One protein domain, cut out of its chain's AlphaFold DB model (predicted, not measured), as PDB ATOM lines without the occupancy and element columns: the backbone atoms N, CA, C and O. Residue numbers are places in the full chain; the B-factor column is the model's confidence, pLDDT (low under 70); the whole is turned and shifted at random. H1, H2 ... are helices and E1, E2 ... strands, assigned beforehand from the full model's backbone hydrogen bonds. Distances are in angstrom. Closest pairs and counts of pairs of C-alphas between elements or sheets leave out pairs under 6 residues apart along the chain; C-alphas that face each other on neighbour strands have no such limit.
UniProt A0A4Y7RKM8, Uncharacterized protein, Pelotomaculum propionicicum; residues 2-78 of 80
ATOM      1  N   ASP A   2     173.499 214.561 219.943       81.12
ATOM      2  CA  ASP A   2     174.301 215.685 219.450       81.12
ATOM      3  C   ASP A   2     175.188 216.291 220.542       81.12
ATOM      4  O   ASP A   2     174.830 216.299 221.721       81.12
ATOM      5  N   GLN A   3     176.323 216.866 220.131       81.38
ATOM      6  CA  GLN A   3     177.303 217.552 220.990       81.38
ATOM      7  C   GLN A   3     176.656 218.531 221.985       81.38
ATOM      8  O   GLN A   3     177.090 218.638 223.127       81.38
ATOM      9  N   LYS A   4     175.564 219.191 221.582       87.88
ATOM     10  CA  LYS A   4     174.829 220.148 222.414       87.88
ATOM     11  C   LYS A   4     174.311 219.539 223.721       87.88
ATOM     12  O   LYS A   4     174.352 220.202 224.750       87.88
ATOM     13  N   GLU A   5     173.822 218.300 223.698       87.06
ATOM     14  CA  GLU A   5     173.313 217.644 224.910       87.06
ATOM     15  C   GLU A   5     174.457 217.328 225.883       87.06
ATOM     16  O   GLU A   5     174.345 217.573 227.083       87.06
ATOM     17  N   ILE A   6     175.592 216.866 225.354       89.12
ATOM     18  CA  ILE A   6     176.812 216.626 226.135       89.12
ATOM     19  C   ILE A   6     177.343 217.921 226.750       89.12
ATOM     20  O   ILE A   6     177.746 217.928 227.913       89.12
ATOM     21  N   ASP A   7     177.304 219.028 226.010       90.25
ATOM     22  CA  ASP A   7     177.752 220.326 226.510       90.25
ATOM     23  C   ASP A   7     176.882 220.818 227.678       90.25
ATOM     24  O   ASP A   7     177.423 221.323 228.663       90.25
ATOM     25  N   GLU A   8     175.556 220.634 227.625       89.69
ATOM     26  CA  GLU A   8     174.667 220.966 228.752       89.69
ATOM     27  C   GLU A   8     174.953 220.110 229.993       89.69
ATOM     28  O   GLU A   8     174.950 220.623 231.112       89.69
ATOM     29  N   ILE A   9     175.262 218.824 229.815       87.31
ATOM     30  CA  ILE A   9     175.662 217.944 230.922       87.31
ATOM     31  C   ILE A   9     176.982 218.438 231.526       87.31
ATOM     32  O   ILE A   9     177.074 218.663 232.732       87.31
ATOM     33  N   ASN A  10     177.981 218.705 230.682       90.00
ATOM     34  CA  ASN A  10     179.308 219.155 231.099       90.00
ATOM     35  C   ASN A  10     179.320 220.504 231.829       90.00
ATOM     36  O   ASN A  10     180.241 220.749 232.610       90.00
ATOM     37  N   LYS A  11     178.328 221.379 231.608       89.50
ATOM     38  CA  LYS A  11     178.173 222.632 232.374       89.50
ATOM     39  C   LYS A  11     177.937 222.389 233.862       89.50
ATOM     40  O   LYS A  11     178.347 223.214 234.673       89.50
ATOM     41  N   ASN A  12     177.296 221.275 234.209       85.19
ATOM     42  CA  ASN A  12     176.966 220.922 235.588       85.19
ATOM     43  C   ASN A  12     178.056 220.081 236.267       85.19
ATOM     44  O   ASN A  12     177.936 219.773 237.448       85.19
ATOM     45  N   ILE A  13     179.123 219.721 235.545       84.69
ATOM     46  CA  ILE A  13     180.217 218.899 236.064       84.69
ATOM     47  C   ILE A  13     181.377 219.813 236.493       84.69
ATOM     48  O   ILE A  13     182.066 220.378 235.633       84.69
ATOM     49  N   PRO A  14     181.643 219.952 237.805       80.50
ATOM     50  CA  PRO A  14     182.691 220.847 238.295       80.50
ATOM     51  C   PRO A  14     184.106 220.310 238.026       80.50
ATOM     52  O   PRO A  14     185.045 221.091 237.867       80.50
ATOM     53  N   PHE A  15     184.276 218.988 237.936       82.69
ATOM     54  CA  PHE A  15     185.580 218.347 237.765       82.69
ATOM     55  C   PHE A  15     185.890 218.062 236.293       82.69
ATOM     56  O   PHE A  15     185.144 217.363 235.612       82.69
ATOM     57  N   VAL A  16     187.036 218.548 235.803       84.81
ATOM     58  CA  VAL A  16     187.463 218.360 234.401       84.81
ATOM     59  C   VAL A  16     187.557 216.882 234.028       84.81
ATOM     60  O   VAL A  16     187.128 216.499 232.945       84.81
ATOM     61  N   ASP A  17     188.048 216.050 234.946       84.75
ATOM     62  CA  ASP A  17     188.212 214.614 234.715       84.75
ATOM     63  C   ASP A  17     186.883 213.871 234.555       84.75
ATOM     64  O   ASP A  17     186.883 212.776 234.018       84.75
ATOM     65  N   ALA A  18     185.762 214.442 234.998       86.06
ATOM     66  CA  ALA A  18     184.436 213.854 234.835       86.06
ATOM     67  C   ALA A  18     183.729 214.348 233.561       86.06
ATOM     68  O   ALA A  18     182.667 213.845 233.214       86.06
ATOM     69  N   LYS A  19     184.296 215.305 232.819       90.12
ATOM     70  CA  LYS A  19     183.657 215.795 231.592       90.12
ATOM     71  C   LYS A  19     183.639 214.719 230.511       90.12
ATOM     72  O   LYS A  19     184.598 213.961 230.350       90.12
ATOM     73  N   ILE A  20     182.533 214.676 229.778       90.31
ATOM     74  CA  ILE A  20     182.284 213.736 228.688       90.31
ATOM     75  C   ILE A  20     182.723 214.380 227.370       90.31
ATOM     76  O   ILE A  20     182.414 215.543 227.113       90.31
ATOM     77  N   TYR A  21     183.430 213.638 226.527       90.75
ATOM     78  CA  TYR A  21     183.872 214.094 225.210       90.75
ATOM     79  C   TYR A  21     183.814 212.960 224.179       90.75
ATOM     80  O   TYR A  21     183.735 211.786 224.544       90.75
ATOM     81  N   TRP A  22     183.821 213.312 222.892       89.50
ATOM     82  CA  TRP A  22     183.887 212.352 221.787       89.50
ATOM     83  C   TRP A  22     185.348 212.069 221.434       89.50
ATOM     84  O   TRP A  22     186.092 213.009 221.148       89.50
ATOM     85  N   ASP A  23     185.768 210.803 221.434       87.44
ATOM     86  CA  ASP A  23     187.157 210.422 221.113       87.44
ATOM     87  C   ASP A  23     187.402 210.083 219.633       87.44
ATOM     88  O   ASP A  23     188.529 209.791 219.236       87.44
ATOM     89  N   GLY A  24     186.356 210.152 218.806       86.75
ATOM     90  CA  GLY A  24     186.376 209.731 217.404       86.75
ATOM     91  C   GLY A  24     185.601 208.440 217.144       86.75
ATOM     92  O   GLY A  24     185.230 208.193 215.998       86.75
ATOM     93  N   SER A  25     185.298 207.666 218.187       86.00
ATOM     94  CA  SER A  25     184.582 206.391 218.100       86.00
ATOM     95  C   SER A  25     183.398 206.294 219.061       86.00
ATOM     96  O   SER A  25     182.342 205.786 218.681       86.00
ATOM     97  N   GLU A  26     183.540 206.815 220.278       85.50
ATOM     98  CA  GLU A  26     182.506 206.780 221.304       85.50
ATOM     99  C   GLU A  26     182.589 207.984 222.255       85.50
ATOM    100  O   GLU A  26     183.565 208.739 222.291       85.50
ATOM    101  N   TRP A  27     181.525 208.181 223.038       88.88
ATOM    102  CA  TRP A  27     181.540 209.126 224.152       88.88
ATOM    103  C   TRP A  27     182.317 208.516 225.318       88.88
ATOM    104  O   TRP A  27     182.033 207.395 225.748       88.88
ATOM    105  N   THR A  28     183.279 209.263 225.851       89.12
ATOM    106  CA  THR A  28     184.165 208.813 226.928       89.12
ATOM    107  C   THR A  28     184.499 209.951 227.898       89.12
ATOM    108  O   THR A  28     184.075 211.092 227.710       89.12
ATOM    109  N   SER A  29     185.211 209.642 228.981       89.00
ATOM    110  CA  SER A  29     185.636 210.603 230.005       89.00
ATOM    111  C   SER A  29     186.915 210.117 230.699       89.00
ATOM    112  O   SER A  29     187.049 208.909 230.902       89.00
ATOM    113  N   PRO A  30     187.840 210.997 231.138       88.94
ATOM    114  CA  PRO A  30     189.029 210.569 231.886       88.94
ATOM    115  C   PRO A  30     188.694 209.842 233.202       88.94
ATOM    116  O   PRO A  30     189.472 209.009 233.671       88.94
ATOM    117  N   LEU A  31     187.523 210.122 233.783       86.12
ATOM    118  CA  LEU A  31     186.979 209.435 234.951       86.12
ATOM    119  C   LEU A  31     186.871 207.932 234.697       86.12
ATOM    120  O   LEU A  31     187.216 207.142 235.567       86.12
ATOM    121  N   TRP A  32     186.480 207.537 233.488       83.75
ATOM    122  CA  TRP A  32     186.348 206.140 233.088       83.75
ATOM    123  C   TRP A  32     187.657 205.360 233.251       83.75
ATOM    124  O   TRP A  32     187.702 204.315 233.899       83.75
ATOM    125  N   GLU A  33     188.749 205.924 232.733       81.12
ATOM    126  CA  GLU A  33     190.096 205.358 232.837       81.12
ATOM    127  C   GLU A  33     190.577 205.294 234.290       81.12
ATOM    128  O   GLU A  33     191.254 204.348 234.696       81.12
ATOM    129  N   ARG A  34     190.221 206.291 235.110       84.62
ATOM    130  CA  ARG A  34     190.557 206.282 236.539       84.62
ATOM    131  C   ARG A  34     189.813 205.195 237.298       84.62
ATOM    132  O   ARG A  34     190.442 204.522 238.107       84.62
ATOM    133  N   LEU A  35     188.522 205.010 237.025       83.50
ATOM    134  CA  LEU A  35     187.719 203.958 237.650       83.50
ATOM    135  C   LEU A  35     188.284 202.570 237.317       83.50
ATOM    136  O   LEU A  35     188.479 201.751 238.211       83.50
ATOM    137  N   SER A  36     188.671 202.356 236.059       80.88
ATOM    138  CA  SER A  36     189.387 201.143 235.648       80.88
ATOM    139  C   SER A  36     190.682 200.928 236.450       80.88
ATOM    140  O   SER A  36     190.924 199.848 236.991       80.88
ATOM    141  N   LYS A  37     191.491 201.983 236.632       83.69
ATOM    142  CA  LYS A  37     192.756 201.919 237.391       83.69
ATOM    143  C   LYS A  37     192.595 201.627 238.884       83.69
ATOM    144  O   LYS A  37     193.525 201.085 239.474       83.69
ATOM    145  N   ILE A  38     191.463 201.978 239.496       83.62
ATOM    146  CA  ILE A  38     191.186 201.670 240.913       83.62
ATOM    147  C   ILE A  38     190.544 200.288 241.109       83.62
ATOM    148  O   ILE A  38     190.139 199.959 242.220       83.62
ATOM    149  N   GLY A  39     190.458 199.479 240.050       82.25
ATOM    150  CA  GLY A  39     189.986 198.096 240.112       82.25
ATOM    151  C   GLY A  39     188.528 197.900 239.706       82.25
ATOM    152  O   GLY A  39     188.052 196.766 239.745       82.25
ATOM    153  N   TRP A  40     187.817 198.955 239.285       87.88
ATOM    154  CA  TRP A  40     186.450 198.792 238.795       87.88
ATOM    155  C   TRP A  40     186.456 198.225 237.382       87.88
ATOM    156  O   TRP A  40     187.100 198.748 236.475       87.88
ATOM    157  N   LYS A  41     185.701 197.153 237.177       86.69
ATOM    158  CA  LYS A  41     185.558 196.504 235.877       86.69
ATOM    159  C   LYS A  41     184.323 197.033 235.188       86.69
ATOM    160  O   LYS A  41     183.236 196.996 235.758       86.69
ATOM    161  N   ILE A  42     184.495 197.475 233.949       85.88
ATOM    162  CA  ILE A  42     183.398 197.958 233.120       85.88
ATOM    163  C   ILE A  42     183.305 197.079 231.884       85.88
ATOM    164  O   ILE A  42     184.277 196.951 231.143       85.88
ATOM    165  N   PHE A  43     182.158 196.439 231.682       86.00
ATOM    166  CA  PHE A  43     181.976 195.483 230.595       86.00
ATOM    167  C   PHE A  43     180.520 195.422 230.132       86.00
ATOM    168  O   PHE A  43     179.611 195.923 230.798       86.00
ATOM    169  N   ARG A  44     180.317 194.804 228.968       86.12
ATOM    170  CA  ARG A  44     178.996 194.444 228.451       86.12
ATOM    171  C   ARG A  44     178.727 192.980 228.805       86.12
ATOM    172  O   ARG A  44     179.608 192.155 228.562       86.12
ATOM    173  N   PRO A  45     177.581 192.649 229.421       82.25
ATOM    174  CA  PRO A  45     177.317 191.300 229.916       82.25
ATOM    175  C   PRO A  45     177.119 190.276 228.791       82.25
ATOM    176  O   PRO A  45     177.423 189.104 228.985       82.25
ATOM    177  N   GLU A  46     176.659 190.718 227.620       82.81
ATOM    178  CA  GLU A  46     176.541 189.905 226.406       82.81
ATOM    179  C   GLU A  46     177.116 190.694 225.222       82.81
ATOM    180  O   GLU A  46     177.130 191.926 225.247       82.81
ATOM    181  N   GLU A  47     177.591 189.988 224.195       70.44
ATOM    182  CA  GLU A  47     178.279 190.577 223.034       70.44
ATOM    183  C   GLU A  47     177.377 191.554 222.251       70.44
ATOM    184  O   GLU A  47     177.840 192.610 221.820       70.44
ATOM    185  N   ASP A  48     176.072 191.264 222.198       66.56
ATOM    186  CA  ASP A  48     175.037 192.096 221.565       66.56
ATOM    187  C   ASP A  48     174.295 193.018 222.547       66.56
ATOM    188  O   ASP A  48     173.356 193.723 222.171       66.56
ATOM    189  N   SER A  49     174.679 193.025 223.828       74.75
ATOM    190  CA  SER A  49     174.009 193.874 224.805       74.75
ATOM    191  C   SER A  49     174.459 195.318 224.645       74.75
ATOM    192  O   SER A  49     175.646 195.633 224.742       74.75
ATOM    193  N   GLU A  50     173.503 196.230 224.493       81.00
ATOM    194  CA  GLU A  50     173.790 197.657 224.655       81.00
ATOM    195  C   GLU A  50     174.119 197.989 226.117       81.00
ATOM    196  O   GLU A  50     174.789 198.987 226.386       81.00
ATOM    197  N   MET A  51     173.728 197.130 227.068       88.25
ATOM    198  CA  MET A  51     173.920 197.390 228.488       88.25
ATOM    199  C   MET A  51     175.393 197.407 228.885       88.25
ATOM    200  O   MET A  51     176.202 196.574 228.477       88.25
ATOM    201  N   VAL A  52     175.716 198.337 229.775       89.69
ATOM    202  CA  VAL A  52     177.030 198.464 230.394       89.69
ATOM    203  C   VAL A  52     176.888 198.251 231.891       89.69
ATOM    204  O   VAL A  52     176.006 198.829 232.531       89.69
ATOM    205  N   VAL A  53     177.765 197.421 232.448       90.69
ATOM    206  CA  VAL A  53     177.798 197.066 233.867       90.69
ATOM    207  C   VAL A  53     179.134 197.495 234.456       90.69
ATOM    208  O   VAL A  53     180.182 197.261 233.854       90.69
ATOM    209  N   ILE A  54     179.089 198.103 235.643       89.94
ATOM    210  CA  ILE A  54     180.270 198.414 236.451       89.94
ATOM    211  C   ILE A  54     180.269 197.526 237.688       89.94
ATOM    212  O   ILE A  54     179.284 197.489 238.427       89.94
ATOM    213  N   GLN A  55     181.389 196.855 237.931       92.31
ATOM    214  CA  GLN A  55     181.644 196.073 239.135       92.31
ATOM    215  C   GLN A  55     182.871 196.601 239.872       92.31
ATOM    216  O   GLN A  55     183.793 197.108 239.236       92.31
ATOM    217  N   ASP A  56     182.896 196.464 241.197       88.81
ATOM    218  CA  ASP A  56     184.127 196.641 241.969       88.81
ATOM    219  C   ASP A  56     185.081 195.440 241.812       88.81
ATOM    220  O   ASP A  56     184.808 194.468 241.098       88.81
ATOM    221  N   ASP A  57     186.227 195.513 242.485       85.94
ATOM    222  CA  ASP A  57     187.261 194.480 242.485       85.94
ATOM    223  C   ASP A  57     186.805 193.154 243.123       85.94
ATOM    224  O   ASP A  57     187.339 192.095 242.784       85.94
ATOM    225  N   THR A  58     185.774 193.186 243.973       88.62
ATOM    226  CA  THR A  58     185.134 192.000 244.566       88.62
ATOM    227  C   THR A  58     184.099 191.345 243.643       88.62
ATOM    228  O   THR A  58     183.600 190.259 243.944       88.62
ATOM    229  N   GLY A  59     183.785 191.975 242.505       86.94
ATOM    230  CA  GLY A  59     182.759 191.524 241.564       86.94
ATOM    231  C   GLY A  59     181.345 191.983 241.928       86.94
ATOM    232  O   GLY A  59     180.375 191.532 241.315       86.94
ATOM    233  N   ARG A  60     181.191 192.884 242.905       90.31
ATOM    234  CA  ARG A  60     179.891 193.459 243.252       90.31
ATOM    235  C   ARG A  60     179.501 194.497 242.208       90.31
ATOM    236  O   ARG A  60     180.246 195.435 241.943       90.31
ATOM    237  N   THR A  61     178.297 194.369 241.660       91.25
ATOM    238  CA  THR A  61     177.739 195.368 240.742       91.25
ATOM    239  C   THR A  61     177.472 196.685 241.463       91.25
ATOM    240  O   THR A  61     176.726 196.727 242.444       91.25
ATOM    241  N   LEU A  62     178.076 197.755 240.954       87.94
ATOM    242  CA  LEU A  62     177.920 199.120 241.446       87.94
ATOM    243  C   LEU A  62     176.876 199.898 240.641       87.94
ATOM    244  O   LEU A  62     176.090 200.635 241.225       87.94
ATOM    245  N   ASN A  63     176.861 199.724 239.315       89.06
ATOM    246  CA  ASN A  63     175.911 200.385 238.421       89.06
ATOM    247  C   ASN A  63     175.612 199.561 237.171       89.06
ATOM    248  O   ASN A  63     176.425 198.743 236.733       89.06
ATOM    249  N   ILE A  64     174.445 199.834 236.583       91.06
ATOM    250  CA  ILE A  64     173.987 199.272 235.312       91.06
ATOM    251  C   ILE A  64     173.325 200.395 234.511       91.06
ATOM    252  O   ILE A  64     172.471 201.118 235.027       91.06
ATOM    253  N   ALA A  65     173.688 200.515 233.239       91.06
ATOM    254  CA  ALA A  65     173.077 201.468 232.324       91.06
ATOM    255  C   ALA A  65     172.802 200.821 230.969       91.06
ATOM    256  O   ALA A  65     173.454 199.853 230.587       91.06
ATOM    257  N   GLN A  66     171.847 201.382 230.228       89.12
ATOM    258  CA  GLN A  66     171.435 200.860 228.921       89.12
ATOM    259  C   GLN A  66     172.485 201.034 227.827       89.12
ATOM    260  O   GLN A  66     172.391 200.364 226.814       89.12
ATOM    261  N   ASN A  67     173.438 201.947 228.007       86.62
ATOM    262  CA  ASN A  67     174.571 202.149 227.116       86.62
ATOM    263  C   ASN A  67     175.692 202.898 227.844       86.62
ATOM    264  O   ASN A  67     175.522 203.389 228.965       86.62
ATOM    265  N   ARG A  68     176.857 202.989 227.196       85.06
ATOM    266  CA  ARG A  68     178.047 203.642 227.761       85.06
ATOM    267  C   ARG A  68     177.801 205.097 228.130       85.06
ATOM    268  O   ARG A  68     178.296 205.568 229.148       85.06
ATOM    269  N   LEU A  69     177.041 205.808 227.312       86.19
ATOM    270  CA  LEU A  69     176.766 207.209 227.552       86.19
ATOM    271  C   LEU A  69     175.876 207.401 228.787       86.19
ATOM    272  O   LEU A  69     176.191 208.232 229.632       86.19
ATOM    273  N   GLU A  70     174.802 206.625 228.919       88.75
ATOM    274  CA  GLU A  70     173.963 206.642 230.120       88.75
ATOM    275  C   GLU A  70     174.775 206.253 231.362       88.75
ATOM    276  O   GLU A  70     174.617 206.867 232.415       88.75
ATOM    277  N   MET A  71     175.729 205.324 231.229       89.38
ATOM    278  CA  MET A  71     176.664 205.015 232.313       89.38
ATOM    279  C   MET A  71     177.519 206.230 232.689       89.38
ATOM    280  O   MET A  71     177.663 206.547 233.867       89.38
ATOM    281  N   LEU A  72     178.072 206.942 231.704       87.81
ATOM    282  CA  LEU A  72     178.841 208.159 231.955       87.81
ATOM    283  C   LEU A  72     177.987 209.213 232.662       87.81
ATOM    284  O   LEU A  72     178.443 209.761 233.657       87.81
ATOM    285  N   LYS A  73     176.735 209.431 232.234       86.56
ATOM    286  CA  LYS A  73     175.793 210.340 232.914       86.56
ATOM    287  C   LYS A  73     175.575 209.953 234.381       86.56
ATOM    288  O   LYS A  73     175.535 210.822 235.248       86.56
ATOM    289  N   GLN A  74     175.447 208.662 234.680       86.75
ATOM    290  CA  GLN A  74     175.314 208.189 236.060       86.75
ATOM    291  C   GLN A  74     176.593 208.433 236.869       86.75
ATOM    292  O   GLN A  74     176.529 208.967 237.975       86.75
ATOM    293  N   LEU A  75     177.761 208.096 236.318       83.00
ATOM    294  CA  LEU A  75     179.048 208.239 237.001       83.00
ATOM    295  C   LEU A  75     179.382 209.688 237.343       83.00
ATOM    296  O   LEU A  75     179.830 209.970 238.455       83.00
ATOM    297  N   VAL A  76     179.148 210.610 236.410       79.19
ATOM    298  CA  VAL A  76     179.422 212.033 236.637       79.19
ATOM    299  C   VAL A  76     178.504 212.634 237.692       79.19
ATOM    300  O   VAL A  76     178.930 213.558 238.367       79.19
ATOM    301  N   ASN A  77     177.297 212.089 237.880       71.44
ATOM    302  CA  ASN A  77     176.377 212.500 238.943       71.44
ATOM    303  C   ASN A  77     176.736 211.906 240.315       71.44
ATOM    304  O   ASN A  77     176.390 212.489 241.334       71.44
ATOM    305  N   ILE A  78     177.404 210.748 240.355       67.75
ATOM    306  CA  ILE A  78     177.825 210.079 241.601       67.75
ATOM    307  C   ILE A  78     179.131 210.669 242.147       67.75
ATOM    308  O   ILE A  78     179.369 210.631 243.349       67.75
TER     309      ILE A  78
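This is residues 2 to 78 of the 80 residues of an uncharacterized protein of Pelotomaculum propionicicum (UniProt A0A4Y7RKM8). A small three-stranded sheet lies at one end, with H2 and H3 over one face and H1 beyond H3 at the far end of the longest axis. H3 sits nearest the middle; the long stretch of residues 12 to 29 loops between H1 and H2. The printed part has 77 residues with three named helices and three named strands, which come along the chain as H1, H2, E1, E2, E3, H3; the antiparallel sheet is ordered E1, E2, E3, and the class is mixed, helices and strands. It is compact, with a radius of gyration of the C-alphas of 12.4 A and spans of 34 by 27 by 20 A.

Start at the sheet, a meander, each strand the antiparallel neighbour of the one before: E1, residues 41 to 43, E2, residues 52 to 55, and E3, residues 61 to 65. In the hairpin E1 and E2, find N 41 and O 55 within hydrogen-bond range at 2.8 A; in the hairpin E2 and E3, N 52 and O 65 at 2.8 A. H3, residues 68 to 78, is on the sheet at a height of 8.7 A, over E3; the closest C-alphas are those of Ala 65 and Met 71, 5.0 A apart. On the local plane it runs slantwise to the strands, at 42 degrees to E3. H2, residues 30 to 37, is on the sheet too, making two layers, helices on one face of a sheet; its closest C-alphas to E1 are those of Ser 36 and Ile 42, 7.2 A apart. H2 and H3 are close but not clearly touching, about perpendicular at 88 degrees, with the C-alphas of Trp 32 and Leu 72 closest at 7.9 A. H1, residues 3 to 11, is not on the sheet; it is close to but not clearly touching H3, the same way at a shallow tilt of 14 degrees, with the C-alphas of Ile 9 and Lys 73 closest at 7.9 A. In H1, H2 and H3 every O i to N i+4 pair is within hydrogen-bond range.

Find C-alpha 41 at (185.558, 196.504, 235.877), where E1 begins. E3 runs 11.4 A, H1 12.5 A and H2 10.9 A; H3 runs 15.3 A to C-alpha 78 at (177.825, 210.079, 241.601).

The C-alphas of Lys 4 and Thr 58 are the two farthest apart, 37.3 A. The printed part has no cut; the link H1 to H2 is long, and in it residues 21 to 22 pair antiparallel with 27 to 28. Mean pLDDT of the printed part is 85.6; look for values under 70 at residues 48 and 78.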